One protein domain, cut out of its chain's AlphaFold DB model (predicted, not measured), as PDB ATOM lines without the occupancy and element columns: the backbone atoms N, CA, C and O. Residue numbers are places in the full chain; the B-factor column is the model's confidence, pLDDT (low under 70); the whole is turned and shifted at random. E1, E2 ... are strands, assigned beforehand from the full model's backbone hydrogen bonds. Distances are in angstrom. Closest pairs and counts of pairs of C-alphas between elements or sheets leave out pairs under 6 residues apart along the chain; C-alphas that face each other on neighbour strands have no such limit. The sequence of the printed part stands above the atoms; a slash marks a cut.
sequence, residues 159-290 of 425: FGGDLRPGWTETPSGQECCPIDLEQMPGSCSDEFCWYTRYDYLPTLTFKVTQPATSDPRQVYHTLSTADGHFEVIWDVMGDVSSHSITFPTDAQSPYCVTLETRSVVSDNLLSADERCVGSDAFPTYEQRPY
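This is residues 159 to 290 of the 425 residues of an uncharacterized protein of Bradymonas sediminis (UniProt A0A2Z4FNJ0). Two antiparallel sheets lie partly face to face as a sandwich with crossed strands, the sheet E4 E3 E6 E7 over E5 and part of E2; from this sandwich the long hairpin of E1 and E2 reaches away as an arm with residues 179 to 190 at its tip. The printed part has 132 residues, no named helix and eight named strands, E1 to E8 along the chain; its class is all strand. One sheet is branched, with E2 beside E1, E5 and E8; the other runs E4 E3 E6 E7. The whole is loose, with a radius of gyration of the C-alphas of 20.0 A, and only just elongated, spanning 63 by 39 by 22 A.

E1, residues 164 to 178, begins with C-alpha 164 at (233.733, 354.570, 454.183) and is 42.5 A long. E2, residues 191 to 209, is 45.4 A long and bends by 76 degrees at residue 197. E3 is residues 219 to 225, E4 residues 230 to 233 and E5 residues 240 to 246. E6, residues 255 to 263, is 26.5 A long, and E7, residues 269 to 277, 24.1 A. E8, residues 287 to 289, ends with C-alpha 289 at (208.911, 362.575, 452.978).

E1 is on one side of E2, with N 170 and O 199 within hydrogen-bond range at 2.9 A. On the other side are E5, with N 206 and O 243 at 2.9 A, and E8, with N 198 and O 288 at 2.8 A. In the other sheet, N 223 and O 231 across the hairpin E3 and E4, N 222 and O 260 across the neighbours E3 and E6, and N 259 and O 273 across the hairpin E6 and E7 are within hydrogen-bond range, each pair at 2.8 A. The sandwich's facing parts are 10.3 A centre to centre, their strands at 60 degrees.

The C-alphas farthest apart, of Glu 182 and Ser 214, are 63.7 A apart. The printed part has no cut; the link E1 to E2 is long. Residues 159 to 161, 181, 183 to 188, 211 to 216 and 235 to 238 have pLDDT under 70.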
ATOM      1  N   PHE A 159     242.505 349.147 462.474       55.59
ATOM      2  CA  PHE A 159     241.439 349.178 461.477       55.59
ATOM      3  C   PHE A 159     241.918 348.494 460.196       55.59
ATOM      4  O   PHE A 159     242.983 348.803 459.658       55.59
ATOM      5  N   GLY A 160     241.117 347.553 459.707       57.22
ATOM      6  CA  GLY A 160     241.408 346.861 458.466       57.22
ATOM      7  C   GLY A 160     240.737 347.561 457.297       57.22
ATOM      8  O   GLY A 160     239.550 347.365 457.071       57.22
ATOM      9  N   GLY A 161     241.494 348.322 456.512       58.16
ATOM     10  CA  GLY A 161     241.001 348.939 455.277       58.16
ATOM     11  C   GLY A 161     240.400 350.337 455.447       58.16
ATOM     12  O   GLY A 161     240.560 350.985 456.477       58.16
ATOM     13  N   ASP A 162     239.751 350.814 454.383       72.31
ATOM     14  CA  ASP A 162     239.280 352.196 454.280       72.31
ATOM     15  C   ASP A 162     237.991 352.425 455.077       72.31
ATOM     16  O   ASP A 162     237.004 351.700 454.920       72.31
ATOM     17  N   LEU A 163     237.989 353.483 455.889       83.19
ATOM     18  CA  LEU A 163     236.784 354.067 456.468       83.19
ATOM     19  C   LEU A 163     235.916 354.631 455.335       83.19
ATOM     20  O   LEU A 163     236.376 355.459 454.548       83.19
ATOM     21  N   ARG A 164     234.666 354.180 455.241       89.94
ATOM     22  CA  ARG A 164     233.733 354.570 454.183       89.94
ATOM     23  C   ARG A 164     232.645 355.476 454.755       89.94
ATOM     24  O   ARG A 164     231.799 354.980 455.503       89.94
ATOM     25  N   PRO A 165     232.641 356.775 454.418       91.06
ATOM     26  CA  PRO A 165     231.507 357.630 454.721       91.06
ATOM     27  C   PRO A 165     230.309 357.246 453.850       91.06
ATOM     28  O   PRO A 165     230.451 356.899 452.676       91.06
ATOM     29  N   GLY A 166     229.126 357.314 454.441       90.94
ATOM     30  CA  GLY A 166     227.845 357.068 453.799       90.94
ATOM     31  C   GLY A 166     226.715 357.721 454.586       90.94
ATOM     32  O   GLY A 166     226.944 358.565 455.453       90.94
ATOM     33  N   TRP A 167     225.485 357.328 454.287       89.38
ATOM     34  CA  TRP A 167     224.308 357.765 455.027       89.38
ATOM     35  C   TRP A 167     223.397 356.583 455.324       89.38
ATOM     36  O   TRP A 167     223.328 355.622 454.552       89.38
ATOM     37  N   THR A 168     222.672 356.673 456.430       91.50
ATOM     38  CA  THR A 168     221.590 355.751 456.765       91.50
ATOM     39  C   THR A 168     220.281 356.519 456.802       91.50
ATOM     40  O   THR A 168     220.145 357.507 457.522       91.50
ATOM     41  N   GLU A 169     219.316 356.047 456.021       89.94
ATOM     42  CA  GLU A 169     217.940 356.532 456.063       89.94
ATOM     43  C   GLU A 169     217.268 355.983 457.319       89.94
ATOM     44  O   GLU A 169     217.074 354.774 457.457       89.94
ATOM     45  N   THR A 170     216.937 356.870 458.252       88.50
ATOM     46  CA  THR A 170     216.270 356.507 459.503       88.50
ATOM     47  C   THR A 170     214.855 357.083 459.492       88.50
ATOM     48  O   THR A 170     214.711 358.301 459.361       88.50
ATOM     49  N   PRO A 171     213.798 356.253 459.595       87.69
ATOM     50  CA  PRO A 171     212.435 356.753 459.730       87.69
ATOM     51  C   PRO A 171     212.320 357.696 460.930       87.69
ATOM     52  O   PRO A 171     212.801 357.390 462.021       87.69
ATOM     53  N   SER A 172     211.687 358.847 460.738       88.31
ATOM     54  CA  SER A 172     211.487 359.836 461.793       88.31
ATOM     55  C   SER A 172     210.194 360.626 461.584       88.31
ATOM     56  O   SER A 172     209.445 360.401 460.632       88.31
ATOM     57  N   GLY A 173     209.891 361.530 462.524       86.19
ATOM     58  CA  GLY A 173     208.645 362.302 462.516       86.19
ATOM     59  C   GLY A 173     207.437 361.382 462.640       86.19
ATOM     60  O   GLY A 173     206.785 361.064 461.653       86.19
ATOM     61  N   GLN A 174     207.176 360.922 463.854       91.06
ATOM     62  CA  GLN A 174     206.076 360.012 464.130       91.06
ATOM     63  C   GLN A 174     204.767 360.795 464.298       91.06
ATOM     64  O   GLN A 174     204.710 361.742 465.082       91.06
ATOM     65  N   GLU A 175     203.730 360.388 463.574       91.12
ATOM     66  CA  GLU A 175     202.344 360.800 463.805       91.12
ATOM     67  C   GLU A 175     201.565 359.610 464.359       91.12
ATOM     68  O   GLU A 175     201.855 358.465 464.012       91.12
ATOM     69  N   CYS A 176     200.595 359.877 465.232       91.75
ATOM     70  CA  CYS A 176     199.772 358.855 465.868       91.75
ATOM     71  C   CYS A 176     198.294 359.226 465.757       91.75
ATOM     72  O   CYS A 176     197.935 360.404 465.817       91.75
ATOM     73  N   CYS A 177     197.433 358.222 465.616       91.06
ATOM     74  CA  CYS A 177     195.989 358.375 465.719       91.06
ATOM     75  C   CYS A 177     195.426 357.367 466.734       91.06
ATOM     76  O   CYS A 177     195.961 356.260 466.849       91.06
ATOM     77  N   PRO A 178     194.363 357.720 467.475       88.44
ATOM     78  CA  PRO A 178     193.719 356.786 468.389       88.44
ATOM     79  C   PRO A 178     193.077 355.630 467.612       88.44
ATOM     80  O   PRO A 178     192.438 355.846 466.581       88.44
ATOM     81  N   ILE A 179     193.220 354.405 468.119       84.38
ATOM     82  CA  ILE A 179     192.542 353.217 467.590       84.38
ATOM     83  C   ILE A 179     191.369 352.887 468.507       84.38
ATOM     84  O   ILE A 179     191.529 352.760 469.719       84.38
ATOM     85  N   ASP A 180     190.195 352.664 467.924       79.56
ATOM     86  CA  ASP A 180     189.129 351.972 468.639       79.56
ATOM     87  C   ASP A 180     189.507 350.486 468.771       79.56
ATOM     88  O   ASP A 180     189.487 349.737 467.789       79.56
ATOM     89  N   LEU A 181     189.897 350.061 469.978       69.88
ATOM     90  CA  LEU A 181     190.335 348.690 470.279       69.88
ATOM     91  C   LEU A 181     189.293 347.627 469.888       69.88
ATOM     92  O   LEU A 181     189.658 346.465 469.689       69.88
ATOM     93  N   GLU A 182     188.016 347.998 469.728       73.81
ATOM     94  CA  GLU A 182     186.985 347.093 469.207       73.81
ATOM     95  C   GLU A 182     187.258 346.655 467.754       73.81
ATOM     96  O   GLU A 182     186.827 345.572 467.347       73.81
ATOM     97  N   GLN A 183     188.007 347.447 466.977       65.44
ATOM     98  CA  GLN A 183     188.297 347.199 465.558       65.44
ATOM     99  C   GLN A 183     189.610 346.438 465.314       65.44
ATOM    100  O   GLN A 183     189.776 345.843 464.248       65.44
ATOM    101  N   MET A 184     190.524 346.402 466.291       67.50
ATOM    102  CA  MET A 184     191.805 345.684 466.195       67.50
ATOM    103  C   MET A 184     192.030 344.759 467.399       67.50
ATOM    104  O   MET A 184     192.852 345.057 468.273       67.50
ATOM    105  N   PRO A 185     191.332 343.608 467.460       61.34
ATOM    106  CA  PRO A 185     191.563 342.627 468.511       61.34
ATOM    107  C   PRO A 185     193.019 342.138 468.459       61.34
ATOM    108  O   PRO A 185     193.415 341.446 467.523       61.34
ATOM    109  N   GLY A 186     193.812 342.506 469.471       66.00
ATOM    110  CA  GLY A 186     195.221 342.117 469.604       66.00
ATOM    111  C   GLY A 186     196.230 343.270 469.658       66.00
ATOM    112  O   GLY A 186     197.403 342.999 469.903       66.00
ATOM    113  N   SER A 187     195.812 344.530 469.477       68.69
ATOM    114  CA  SER A 187     196.694 345.677 469.751       68.69
ATOM    115  C   SER A 187     196.938 345.826 471.257       68.69
ATOM    116  O   SER A 187     196.006 345.732 472.056       68.69
ATOM    117  N   CYS A 188     198.190 346.071 471.649       69.94
ATOM    118  CA  CYS A 188     198.565 346.439 473.020       69.94
ATOM    119  C   CYS A 188     198.684 347.963 473.218       69.94
ATOM    120  O   CYS A 188     199.118 348.397 474.283       69.94
ATOM    121  N   SER A 189     198.343 348.755 472.197       78.69
ATOM    122  CA  SER A 189     198.417 350.220 472.189       78.69
ATOM    123  C   SER A 189     197.060 350.817 471.817       78.69
ATOM    124  O   SER A 189     196.406 350.321 470.893       78.69
ATOM    125  N   ASP A 190     196.683 351.899 472.503       84.19
ATOM    126  CA  ASP A 190     195.484 352.705 472.221       84.19
ATOM    127  C   ASP A 190     195.685 353.630 471.002       84.19
ATOM    128  O   ASP A 190     194.752 354.288 470.545       84.19
ATOM    129  N   GLU A 191     196.904 353.678 470.457       87.00
ATOM    130  CA  GLU A 191     197.280 354.508 469.314       87.00
ATOM    131  C   GLU A 191     197.996 353.688 468.234       87.00
ATOM    132  O   GLU A 191     198.801 352.795 468.532       87.00
ATOM    133  N   PHE A 192     197.718 354.024 466.972       86.44
ATOM    134  CA  PHE A 192     198.468 353.572 465.805       86.44
ATOM    135  C   PHE A 192     199.368 354.709 465.354       86.44
ATOM    136  O   PHE A 192     198.874 355.803 465.086       86.44
ATOM    137  N   CYS A 193     200.663 354.447 465.216       88.06
ATOM    138  CA  CYS A 193     201.614 355.456 464.779       88.06
ATOM    139  C   CYS A 193     202.324 355.058 463.487       88.06
ATOM    140  O   CYS A 193     202.623 353.885 463.275       88.06
ATOM    141  N   TRP A 194     202.649 356.050 462.663       90.19
ATOM    142  CA  TRP A 194     203.432 355.895 461.438       90.19
ATOM    143  C   TRP A 194     204.505 356.985 461.343       90.19
ATOM    144  O   TRP A 194     204.421 358.027 461.994       90.19
ATOM    145  N   TYR A 195     205.532 356.737 460.533       91.81
ATOM    146  CA  TYR A 195     206.576 357.720 460.245       91.81
ATOM    147  C   TYR A 195     206.167 358.601 459.063       91.81
ATOM    148  O   TYR A 195     205.554 358.134 458.107       91.81
ATOM    149  N   THR A 196     206.515 359.884 459.118       91.00
ATOM    150  CA  THR A 196     206.166 360.878 458.085       91.00
ATOM    151  C   THR A 196     207.368 361.350 457.283       91.00
ATOM    152  O   THR A 196     207.204 361.901 456.192       91.00
ATOM    153  N   ARG A 197     208.584 361.110 457.782       91.56
ATOM    154  CA  ARG A 197     209.829 361.509 457.122       91.56
ATOM    155  C   ARG A 197     210.949 360.483 457.297       91.56
ATOM    156  O   ARG A 197     210.875 359.590 458.137       91.56
ATOM    157  N   TYR A 198     211.993 360.642 456.493       89.94
ATOM    158  CA  TYR A 198     213.298 360.019 456.670       89.94
ATOM    159  C   TYR A 198     214.335 361.085 457.024       89.94
ATOM    160  O   TYR A 198     214.417 362.120 456.355       89.94
ATOM    161  N   ASP A 199     215.146 360.794 458.037       89.12
ATOM    162  CA  ASP A 199     216.382 361.510 458.331       89.12
ATOM    163  C   ASP A 199     217.557 360.783 457.673       89.12
ATOM    164  O   ASP A 199     217.760 359.588 457.889       89.12
ATOM    165  N   TYR A 200     218.342 361.509 456.876       89.56
ATOM    166  CA  TYR A 200     219.584 360.999 456.296       89.56
ATOM    167  C   TYR A 200     220.731 361.279 457.258       89.56
ATOM    168  O   TYR A 200     221.299 362.373 457.272       89.56
ATOM    169  N   LEU A 201     221.042 360.296 458.094       91.62
ATOM    170  CA  LEU A 201     222.050 360.436 459.133       91.62
ATOM    171  C   LEU A 201     223.441 360.075 458.595       91.62
ATOM    172  O   LEU A 201     223.550 359.096 457.851       91.62
ATOM    173  N   PRO A 202     224.500 360.831 458.949       92.50
ATOM    174  CA  PRO A 202     225.873 360.467 458.619       92.50
ATOM    175  C   PRO A 202     226.208 359.094 459.194       92.50
ATOM    176  O   PRO A 202     226.022 358.854 460.387       92.50
ATOM    177  N   THR A 203     226.745 358.213 458.356       93.12
ATOM    178  CA  THR A 203     227.113 356.856 458.762       93.12
ATOM    179  C   THR A 203     228.537 356.559 458.343       93.12
ATOM    180  O   THR A 203     228.917 356.759 457.189       93.12
ATOM    181  N   LEU A 204     229.337 356.062 459.279       92.56
ATOM    182  CA  LEU A 204     230.675 355.563 459.014       92.56
ATOM    183  C   LEU A 204     230.656 354.041 459.007       92.56
ATOM    184  O   LEU A 204     230.386 353.418 460.032       92.56
ATOM    185  N   THR A 205     230.982 353.450 457.860       91.12
ATOM    186  CA  THR A 205     231.193 352.008 457.733       91.12
ATOM    187  C   THR A 205     232.682 351.709 457.694       91.12
ATOM    188  O   THR A 205     233.435 352.311 456.929       91.12
ATOM    189  N   PHE A 206     233.125 350.745 458.484       88.31
ATOM    190  CA  PHE A 206     234.512 350.296 458.500       88.31
ATOM    191  C   PHE A 206     234.575 348.794 458.731       88.31
ATOM    192  O   PHE A 206     233.601 348.144 459.115       88.31
ATOM    193  N   LYS A 207     235.750 348.237 458.460       87.88
ATOM    194  CA  LYS A 207     236.029 346.827 458.671       87.88
ATOM    195  C   LYS A 207     237.044 346.676 459.790       87.88
ATOM    196  O   LYS A 207     238.080 347.345 459.809       87.88
ATOM    197  N   VAL A 208     236.753 345.779 460.717       83.94
ATOM    198  CA  VAL A 208     237.695 345.384 461.757       83.94
ATOM    199  C   VAL A 208     238.312 344.075 461.296       83.94
ATOM    200  O   VAL A 208     237.624 343.075 461.109       83.94
ATOM    201  N   THR A 209     239.613 344.104 461.013       81.31
ATOM    202  CA  THR A 209     240.357 342.888 460.678       81.31
ATOM    203  C   THR A 209     240.980 342.362 461.950       81.31
ATOM    204  O   THR A 209     241.835 343.019 462.547       81.31
ATOM    205  N   GLN A 210     240.547 341.177 462.368       70.94
ATOM    206  CA  GLN A 210     241.153 340.535 463.518       70.94
ATOM    207  C   GLN A 210     242.568 340.037 463.187       70.94
ATOM    208  O   GLN A 210     242.841 339.651 462.044       70.94
ATOM    209  N   PRO A 211     243.493 340.031 464.165       65.12
ATOM    210  CA  PRO A 211     244.809 339.443 463.968       65.12
ATOM    211  C   PRO A 211     244.685 337.978 463.522       65.12
ATOM    212  O   PRO A 211     243.819 337.233 463.982       65.12
ATOM    213  N   ALA A 212     245.551 337.568 462.595       64.94
ATOM    214  CA  ALA A 212     245.517 336.226 462.029       64.94
ATOM    215  C   ALA A 212     245.715 335.135 463.100       64.94
ATOM    216  O   ALA A 212     246.462 335.301 464.066       64.94
ATOM    217  N   THR A 213     245.107 333.974 462.846       55.25
ATOM    218  CA  THR A 213     244.978 332.786 463.719       55.25
ATOM    219  C   THR A 213     246.271 332.202 464.299       55.25
ATOM    220  O   THR A 213     246.216 331.324 465.160       55.25
ATOM    221  N   SER A 214     247.445 332.658 463.858       54.47
ATOM    222  CA  SER A 214     248.728 332.270 464.454       54.47
ATOM    223  C   SER A 214     248.949 332.853 465.851       54.47
ATOM    224  O   SER A 214     249.860 332.405 466.550       54.47
ATOM    225  N   ASP A 215     248.139 333.833 466.251       56.84
ATOM    226  CA  ASP A 215     248.203 334.472 467.556       56.84
ATOM    227  C   ASP A 215     246.934 334.162 468.359       56.84
ATOM    228  O   ASP A 215     245.885 334.739 468.088       56.84
ATOM    229  N   PRO A 216     246.969 333.246 469.341       57.69
ATOM    230  CA  PRO A 216     245.780 332.840 470.095       57.69
ATOM    231  C   PRO A 216     245.445 333.843 471.203       57.69
ATOM    232  O   PRO A 216     245.122 333.481 472.337       57.69
ATOM    233  N   ARG A 217     245.567 335.130 470.883       70.12
ATOM    234  CA  ARG A 217     245.181 336.218 471.763       70.12
ATOM    235  C   ARG A 217     243.674 336.245 471.856       70.12
ATOM    236  O   ARG A 217     242.976 336.398 470.862       70.12
ATOM    237  N   GLN A 218     243.183 336.179 473.079       80.81
ATOM    238  CA  GLN A 218     241.793 336.482 473.352       80.81
ATOM    239  C   GLN A 218     241.688 337.990 473.575       80.81
ATOM    240  O   GLN A 218     242.025 338.500 474.649       80.81
ATOM    241  N   VAL A 219     241.276 338.704 472.530       86.38
ATOM    242  CA  VAL A 219     241.029 340.150 472.546       86.38
ATOM    243  C   VAL A 219     239.613 340.445 472.097       86.38
ATOM    244  O   VAL A 219     239.109 339.801 471.185       86.38
ATOM    245  N   TYR A 220     238.982 341.426 472.724       88.94
ATOM    246  CA  TYR A 220     237.769 342.030 472.187       88.94
ATOM    247  C   TYR A 220     238.079 343.458 471.781       88.94
ATOM    248  O   TYR A 220     239.034 344.072 472.278       88.94
ATOM    249  N   HIS A 221     237.254 343.978 470.887       89.00
ATOM    250  CA  HIS A 221     237.338 345.364 470.484       89.00
ATOM    251  C   HIS A 221     236.164 346.140 471.049       89.00
ATOM    252  O   HIS A 221     235.045 345.632 471.100       89.00
ATOM    253  N   THR A 222     236.422 347.369 471.460       91.19
ATOM    254  CA  THR A 222     235.387 348.336 471.788       91.19
ATOM    255  C   THR A 222     235.457 349.426 470.741       91.19
ATOM    256  O   THR A 222     236.449 350.141 470.638       91.19
ATOM    257  N   LEU A 223     234.409 349.525 469.942       90.38
ATOM    258  CA  LEU A 223     234.163 350.707 469.142       90.38
ATOM    259  C   LEU A 223     233.510 351.737 470.024       90.38
ATOM    260  O   LEU A 223     232.622 351.383 470.789       90.38
ATOM    261  N   SER A 224     233.929 352.986 469.914       92.06
ATOM    262  CA  SER A 224     233.292 354.091 470.610       92.06
ATOM    263  C   SER A 224     233.304 355.361 469.776       92.06
ATOM    264  O   SER A 224     234.117 355.516 468.865       92.06
ATOM    265  N   THR A 225     232.397 356.269 470.088       91.06
ATOM    266  CA  THR A 225     232.322 357.609 469.505       91.06
ATOM    267  C   THR A 225     232.324 358.666 470.608       91.06
ATOM    268  O   THR A 225     232.086 358.373 471.783       91.06
ATOM    269  N   ALA A 226     232.565 359.925 470.239       86.00
ATOM    270  CA  ALA A 226     232.591 361.036 471.192       86.00
ATOM    271  C   ALA A 226     231.230 361.306 471.872       86.00
ATOM    272  O   ALA A 226     231.197 361.807 472.994       86.00
ATOM    273  N   ASP A 227     230.116 360.956 471.224       81.88
ATOM    274  CA  ASP A 227     228.748 361.052 471.757       81.88
ATOM    275  C   ASP A 227     228.364 359.881 472.681       81.88
ATOM    276  O   ASP A 227     227.246 359.829 473.190       81.88
ATOM    277  N   GLY A 228     229.299 358.968 472.962       80.12
ATOM    278  CA  GLY A 228     229.111 357.888 473.927       80.12
ATOM    279  C   GLY A 228     228.459 356.631 473.351       80.12
ATOM    280  O   GLY A 228     228.136 355.724 474.123       80.12
ATOM    281  N   HIS A 229     228.295 356.535 472.025       79.81
ATOM    282  CA  HIS A 229     228.011 355.251 471.395       79.81
ATOM    283  C   HIS A 229     229.210 354.322 471.605       79.81
ATOM    284  O   HIS A 229     230.359 354.749 471.516       79.81
ATOM    285  N   PHE A 230     228.945 353.050 471.886       83.44
ATOM    286  CA  PHE A 230     229.931 351.994 471.923       83.44
ATOM    287  C   PHE A 230     229.333 350.643 471.512       83.44
ATOM    288  O   PHE A 230     228.175 350.330 471.794       83.44
ATOM    289  N   GLU A 231     230.159 349.822 470.879       86.31
ATOM    290  CA  GLU A 231     229.844 348.447 470.498       86.31
ATOM    291  C   GLU A 231     231.023 347.560 470.898       86.31
ATOM    292  O   GLU A 231     232.182 347.924 470.686       86.31
ATOM    293  N   VAL A 232     230.746 346.390 471.477       82.81
ATOM    294  CA  VAL A 232     231.792 345.391 471.733       82.81
ATOM    295  C   VAL A 232     231.780 344.337 470.645       82.81
ATOM    296  O   VAL A 232     230.836 343.558 470.508       82.81
ATOM    297  N   ILE A 233     232.897 344.255 469.935       84.06
ATOM    298  CA  ILE A 233     233.131 343.257 468.908       84.06
ATOM    299  C   ILE A 233     233.935 342.120 469.517       84.06
ATOM    300  O   ILE A 233     235.089 342.269 469.924       84.06
ATOM    301  N   TRP A 234     233.305 340.957 469.527       80.88
ATOM    302  CA  TRP A 234     233.949 339.675 469.752       80.88
ATOM    303  C   TRP A 234     233.520 338.764 468.613       80.88
ATOM    304  O   TRP A 234     232.342 338.403 468.532       80.88
ATOM    305  N   ASP A 235     234.448 338.464 467.715       69.00
ATOM    306  CA  ASP A 235     234.208 337.623 466.541       69.00
ATOM    307  C   ASP A 235     235.274 336.527 466.437       69.00
ATOM    308  O   ASP A 235     236.266 336.558 467.172       69.00
ATOM    309  N   VAL A 236     235.053 335.553 465.558       64.88
ATOM    310  CA  VAL A 236     235.970 334.435 465.332       64.88
ATOM    311  C   VAL A 236     237.300 334.952 464.772       64.88
ATOM    312  O   VAL A 236     237.346 335.743 463.832       64.88
ATOM    313  N   MET A 237     238.410 334.484 465.351       66.31
ATOM    314  CA  MET A 237     239.750 334.875 464.909       66.31
ATOM    315  C   MET A 237     239.950 334.621 463.414       66.31
ATOM    316  O   MET A 237     239.764 333.504 462.932       66.31
ATOM    317  N   GLY A 238     240.431 335.643 462.706       65.81
ATOM    318  CA  GLY A 238     240.694 335.591 461.267       65.81
ATOM    319  C   GLY A 238     239.532 336.046 460.384       65.81
ATOM    320  O   GLY A 238     239.737 336.151 459.174       65.81
ATOM    321  N   ASP A 239     238.374 336.370 460.964       74.56
ATOM    322  CA  ASP A 239     237.282 336.997 460.229       74.56
ATOM    323  C   ASP A 239     237.462 338.519 460.116       74.56
ATOM    324  O   ASP A 239     238.160 339.181 460.896       74.56
ATOM    325  N   VAL A 240     236.845 339.069 459.072       80.75
ATOM    326  CA  VAL A 240     236.734 340.509 458.844       80.75
ATOM    327  C   VAL A 240     235.281 340.886 459.070       80.75
ATOM    328  O   VAL A 240     234.424 340.558 458.247       80.75
ATOM    329  N   SER A 241     235.013 341.596 460.161       83.25
ATOM    330  CA  SER A 241     233.671 342.061 460.495       83.25
ATOM    331  C   SER A 241     233.453 343.478 459.959       83.25
ATOM    332  O   SER A 241     234.352 344.323 459.984       83.25
ATOM    333  N   SER A 242     232.264 343.740 459.413       87.44
ATOM    334  CA  SER A 242     231.870 345.066 458.929       87.44
ATOM    335  C   SER A 242     230.937 345.707 459.943       87.44
ATOM    336  O   SER A 242     229.919 345.116 460.291       87.44
ATOM    337  N   HIS A 243     231.261 346.924 460.362       88.62
ATOM    338  CA  HIS A 243     230.483 347.688 461.331       88.62
ATOM    339  C   HIS A 243     230.093 349.032 460.730       88.62
ATOM    340  O   HIS A 243     230.842 349.604 459.934       88.62
ATOM    341  N   SER A 244     228.912 349.512 461.106       90.62
ATOM    342  CA  SER A 244     228.378 350.800 460.674       90.62
ATOM    343  C   SER A 244     227.912 351.568 461.897       90.62
ATOM    344  O   SER A 244     227.078 351.070 462.647       90.62
ATOM    345  N   ILE A 245     228.441 352.774 462.071       90.50
ATOM    346  CA  ILE A 245     228.064 353.687 463.146       90.50
ATOM    347  C   ILE A 245     227.340 354.872 462.526       90.50
ATOM    348  O   ILE A 245     227.906 355.570 461.683       90.50
ATOM    349  N   THR A 246     226.100 355.085 462.955       91.25
ATOM    350  CA  THR A 246     225.249 356.191 462.516       91.25
ATOM    351  C   THR A 246     225.248 357.277 463.583       91.25
ATOM    352  O   THR A 246     224.955 356.997 464.744       91.25
ATOM    353  N   PHE A 247     225.560 358.509 463.193       91.12
ATOM    354  CA  PHE A 247     225.621 359.655 464.097       91.12
ATOM    355  C   PHE A 247     224.268 360.378 464.153       91.12
ATOM    356  O   PHE A 247     223.597 360.491 463.121       91.12
ATOM    357  N   PRO A 248     223.847 360.895 465.323       89.88
ATOM    358  CA  PRO A 248     222.613 361.665 465.432       89.88
ATOM    359  C   PRO A 248     222.703 362.996 464.665       89.88
ATOM    360  O   PRO A 248     223.784 363.467 464.308       89.88
ATOM    361  N   THR A 249     221.552 363.625 464.408       86.81
ATOM    362  CA  THR A 249     221.459 364.871 463.620       86.81
ATOM    363  C   THR A 249     222.208 366.053 464.237       86.81
ATOM    364  O   THR A 249     222.614 366.962 463.514       86.81
ATOM    365  N   ASP A 250     222.392 366.052 465.554       88.88
ATOM    366  CA  ASP A 250     223.068 367.089 466.331       88.88
ATOM    367  C   ASP A 250     224.541 366.767 466.641       88.88
ATOM    368  O   ASP A 250     225.222 367.571 467.287       88.88
ATOM    369  N   ALA A 251     225.063 365.635 466.150       90.19
ATOM    370  CA  ALA A 251     226.469 365.284 466.306       90.19
ATOM    371  C   ALA A 251     227.384 366.334 465.658       90.19
ATOM    372  O   ALA A 251     227.220 366.719 464.495       90.19
ATOM    373  N   GLN A 252     228.386 366.785 466.413       91.69
ATOM    374  CA  GLN A 252     229.349 367.777 465.943       91.69
ATOM    375  C   GLN A 252     230.429 367.123 465.077       91.69
ATOM    376  O   GLN A 252     230.998 366.099 465.439       91.69
ATOM    377  N   SER A 253     230.733 367.745 463.937       91.75
ATOM    378  CA  SER A 253     231.835 367.341 463.060       91.75
ATOM    379  C   SER A 253     233.194 367.784 463.637       91.75
ATOM    380  O   SER A 253     233.269 368.893 464.176       91.75
ATOM    381  N   PRO A 254     234.280 366.995 463.489       94.88
ATOM    382  CA  PRO A 254     234.385 365.750 462.718       94.88
ATOM    383  C   PRO A 254     233.744 364.535 463.401       94.88
ATOM    384  O   PRO A 254     233.771 364.405 464.620       94.88
ATOM    385  N   TYR A 255     233.209 363.620 462.591       93.69
ATOM    386  CA  TYR A 255     232.654 362.352 463.062       93.69
ATOM    387  C   TYR A 255     233.801 361.381 463.320       93.69
ATOM    388  O   TYR A 255     234.456 360.935 462.373       93.69
ATOM    389  N   CYS A 256     234.072 361.102 464.593       93.56
ATOM    390  CA  CYS A 256     235.193 360.276 465.024       93.56
ATOM    391  C   CYS A 256     234.719 358.939 465.588       93.56
ATOM    392  O   CYS A 256     233.748 358.875 466.345       93.56
ATOM    393  N   VAL A 257     235.443 357.882 465.232       92.62
ATOM    394  CA  VAL A 257     235.282 356.532 465.769       92.62
ATOM    395  C   VAL A 257     236.620 356.078 466.331       92.62
ATOM    396  O   VAL A 257     237.639 356.128 465.638       92.62
ATOM    397  N   THR A 258     236.590 355.577 467.559       93.12
ATOM    398  CA  THR A 258     237.742 355.025 468.265       93.12
ATOM    399  C   THR A 258     237.568 353.523 468.418       93.12
ATOM    400  O   THR A 258     236.586 353.060 468.995       93.12
ATOM    401  N   LEU A 259     238.527 352.758 467.901       91.56
ATOM    402  CA  LEU A 259     238.623 351.315 468.077       91.56
ATOM    403  C   LEU A 259     239.670 351.024 469.147       91.56
ATOM    404  O   LEU A 259     240.875 351.126 468.910       91.56
ATOM    405  N   GLU A 260     239.206 350.623 470.320       91.50
ATOM    406  CA  GLU A 260     240.049 350.110 471.387       91.50
ATOM    407  C   GLU A 260     240.166 348.593 471.276       91.50
ATOM    408  O   GLU A 260     239.173 347.890 471.103       91.50
ATOM    409  N   THR A 261     241.373 348.063 471.426       88.62
ATOM    410  CA  THR A 261     241.618 346.622 471.533       88.62
ATOM    411  C   THR A 261     242.020 346.298 472.953       88.62
ATOM    412  O   THR A 261     242.993 346.850 473.473       88.62
ATOM    413  N   ARG A 262     241.281 345.392 473.589       90.12
ATOM    414  CA  ARG A 262     241.437 345.062 475.004       90.12
ATOM    415  C   ARG A 262     241.692 343.580 475.193       90.12
ATOM    416  O   ARG A 262     241.153 342.730 474.485       90.12
ATOM    417  N   SER A 263     242.515 343.259 476.183       87.25
ATOM    418  CA  SER A 263     242.714 341.880 476.624       87.25
ATOM    419  C   SER A 263     241.429 341.341 477.260       87.25
ATOM    420  O   SER A 263     240.908 341.932 478.204       87.25
ATOM    421  N   VAL A 264     240.948 340.175 476.817       88.12
ATOM    422  CA  VAL A 264     239.814 339.487 477.465       88.12
ATOM    423  C   VAL A 264     240.120 339.166 478.921       88.12
ATOM    424  O   VAL A 264     239.275 339.359 479.791       88.12
ATOM    425  N   VAL A 265     241.325 338.668 479.190       87.25
ATOM    426  CA  VAL A 265     241.711 338.170 480.514       87.25
ATOM    427  C   VAL A 265     241.812 339.306 481.529       87.25
ATOM    428  O   VAL A 265     241.316 339.185 482.643       87.25
ATOM    429  N   SER A 266     242.443 340.416 481.139       88.44
ATOM    430  CA  SER A 266     242.821 341.480 482.078       88.44
ATOM    431  C   SER A 266     242.056 342.792 481.920       88.44
ATOM    432  O   SER A 266     242.212 343.660 482.769       88.44
ATOM    433  N   ASP A 267     241.273 342.964 480.848       90.75
ATOM    434  CA  ASP A 267     240.666 344.252 480.449       90.75
ATOM    435  C   ASP A 267     241.682 345.390 480.233       90.75
ATOM    436  O   ASP A 267     241.341 346.569 480.146       90.75
ATOM    437  N   ASN A 268     242.968 345.061 480.136       90.06
ATOM    438  CA  ASN A 268     243.970 346.065 479.835       90.06
ATOM    439  C   ASN A 268     243.827 346.500 478.376       90.06
ATOM    440  O   ASN A 268     243.746 345.659 477.472       90.06
ATOM    441  N   LEU A 269     243.835 347.817 478.164       89.75
ATOM    442  CA  LEU A 269     243.940 348.420 476.844       89.75
ATOM    443  C   LEU A 269     245.289 348.038 476.223       89.75
ATOM    444  O   LEU A 269     246.340 348.275 476.817       89.75
ATOM    445  N   LEU A 270     245.245 347.424 475.043       86.38
ATOM    446  CA  LEU A 270     246.420 346.993 474.284       86.38
ATOM    447  C   LEU A 270     246.768 348.005 473.193       86.38
ATOM    448  O   LEU A 270     247.928 348.370 473.040       86.38
ATOM    449  N   SER A 271     245.756 348.468 472.459       87.88
ATOM    450  CA  SER A 271     245.883 349.512 471.444       87.88
ATOM    451  C   SER A 271     244.596 350.328 471.350       87.88
ATOM    452  O   SER A 271     243.521 349.850 471.715       87.88
ATOM    453  N   ALA A 272     244.712 351.554 470.853       91.12
ATOM    454  CA  ALA A 272     243.590 352.391 470.459       91.12
ATOM    455  C   ALA A 272     243.958 353.082 469.143       91.12
ATOM    456  O   ALA A 272     245.063 353.617 469.026       91.12
ATOM    457  N   ASP A 273     243.062 353.046 468.162       90.69
ATOM    458  CA  ASP A 273     243.171 353.837 466.933       90.69
ATOM    459  C   ASP A 273     241.909 354.694 466.802       90.69
ATOM    460  O   ASP A 273     240.812 354.242 467.130       90.69
ATOM    461  N   GLU A 274     242.061 355.927 466.335       93.25
ATOM    462  CA  GLU A 274     240.962 356.876 466.155       93.25
ATOM    463  C   GLU A 274     240.947 357.353 464.706       93.25
ATOM    464  O   GLU A 274     241.978 357.713 464.128       93.25
ATOM    465  N   ARG A 275     239.759 357.356 464.100       92.44
ATOM    466  CA  ARG A 275     239.552 357.809 462.726       92.44
ATOM    467  C   ARG A 275     238.415 358.807 462.681       92.44
ATOM    468  O   ARG A 275     237.316 358.520 463.141       92.44
ATOM    469  N   CYS A 276     238.687 359.956 462.076       94.50
ATOM    470  CA  CYS A 276     237.756 361.069 461.985       94.50
ATOM    471  C   CYS A 276     237.475 361.436 460.528       94.50
ATOM    472  O   CYS A 276     238.385 361.432 459.696       94.50
ATOM    473  N   VAL A 277     236.228 361.803 460.236       94.62
ATOM    474  CA  VAL A 277     235.793 362.279 458.916       94.62
ATOM    475  C   VAL A 277     235.075 363.617 459.065       94.62
ATOM    476  O   VAL A 277     234.176 363.768 459.893       94.62
ATOM    477  N   GLY A 278     235.490 364.605 458.270       94.69
ATOM    478  CA  GLY A 278     234.844 365.916 458.221       94.69
ATOM    479  C   GLY A 278     233.445 365.851 457.606       94.69
ATOM    480  O   GLY A 278     233.115 364.932 456.856       94.69
ATOM    481  N   SER A 279     232.600 366.832 457.921       92.56
ATOM    482  CA  SER A 279     231.242 366.931 457.368       92.56
ATOM    483  C   SER A 279     231.221 367.143 455.855       92.56
ATOM    484  O   SER A 279     230.215 366.853 455.220       92.56
ATOM    485  N   ASP A 280     232.330 367.590 455.268       93.69
ATOM    486  CA  ASP A 280     232.523 367.751 453.828       93.69
ATOM    487  C   ASP A 280     232.548 366.423 453.058       93.69
ATOM    488  O   ASP A 280     232.289 366.408 451.855       93.69
ATOM    489  N   ALA A 281     232.810 365.305 453.740       92.31
ATOM    490  CA  ALA A 281     232.709 363.971 453.153       92.31
ATOM    491  C   ALA A 281     231.262 363.456 453.061       92.31
ATOM    492  O   ALA A 281     231.024 362.409 452.455       92.31
ATOM    493  N   PHE A 282     230.307 364.169 453.663       89.38
ATOM    494  CA  PHE A 282     228.895 363.816 453.666       89.38
ATOM    495  C   PHE A 282     228.100 364.836 452.845       89.38
ATOM    496  O   PHE A 282     228.433 366.024 452.815       89.38
ATOM    497  N   PRO A 283     227.028 364.408 452.160       78.44
ATOM    498  CA  PRO A 283     226.075 365.354 451.606       78.44
ATOM    499  C   PRO A 283     225.449 366.189 452.731       78.44
ATOM    500  O   PRO A 283     225.387 365.771 453.888       78.44
ATOM    501  N   THR A 284     224.974 367.387 452.391       82.19
ATOM    502  CA  THR A 284     224.213 368.205 453.339       82.19
ATOM    503  C   THR A 284     223.005 367.416 453.830       82.19
ATOM    504  O   THR A 284     222.303 366.813 453.019       82.19
ATOM    505  N   TYR A 285     222.777 367.430 455.144       80.69
ATOM    506  CA  TYR A 285     221.619 366.794 455.762       80.69
ATOM    507  C   TYR A 285     220.327 367.192 455.036       80.69
ATOM    508  O   TYR A 285     220.064 368.376 454.806       80.69
ATOM    509  N   GLU A 286     219.534 366.187 454.683       82.62
ATOM    510  CA  GLU A 286     218.275 366.332 453.965       82.62
ATOM    511  C   GLU A 286     217.196 365.550 454.721       82.62
ATOM    512  O   GLU A 286     217.410 364.405 455.115       82.62
ATOM    513  N   GLN A 287     216.033 366.171 454.922       85.06
ATOM    514  CA  GLN A 287     214.819 365.468 455.335       85.06
ATOM    515  C   GLN A 287     213.989 365.181 454.096       85.06
ATOM    516  O   GLN A 287     213.743 366.090 453.298       85.06
ATOM    517  N   ARG A 288     213.516 363.942 453.952       86.81
ATOM    518  CA  ARG A 288     212.603 363.572 452.864       86.81
ATOM    519  C   ARG A 288     211.274 363.061 453.400       86.81
ATOM    520  O   ARG A 288     211.258 362.485 454.487       86.81
ATOM    521  N   PRO A 289     210.167 363.245 452.662       87.50
ATOM    522  CA  PRO A 289     208.911 362.575 452.978       87.50
ATOM    523  C   PRO A 289     209.109 361.056 453.063       87.50
ATOM    524  O   PRO A 289     209.863 360.483 452.275       87.50
ATOM    525  N   TYR A 290     208.444 360.407 454.016       87.25
ATOM    526  CA  TYR A 290     208.484 358.954 454.157       87.25
ATOM    527  C   TYR A 290     207.675 358.295 453.034       87.25
ATOM    528  O   TYR A 290     206.471 358.504 452.923       87.25
TER     529      TYR A 290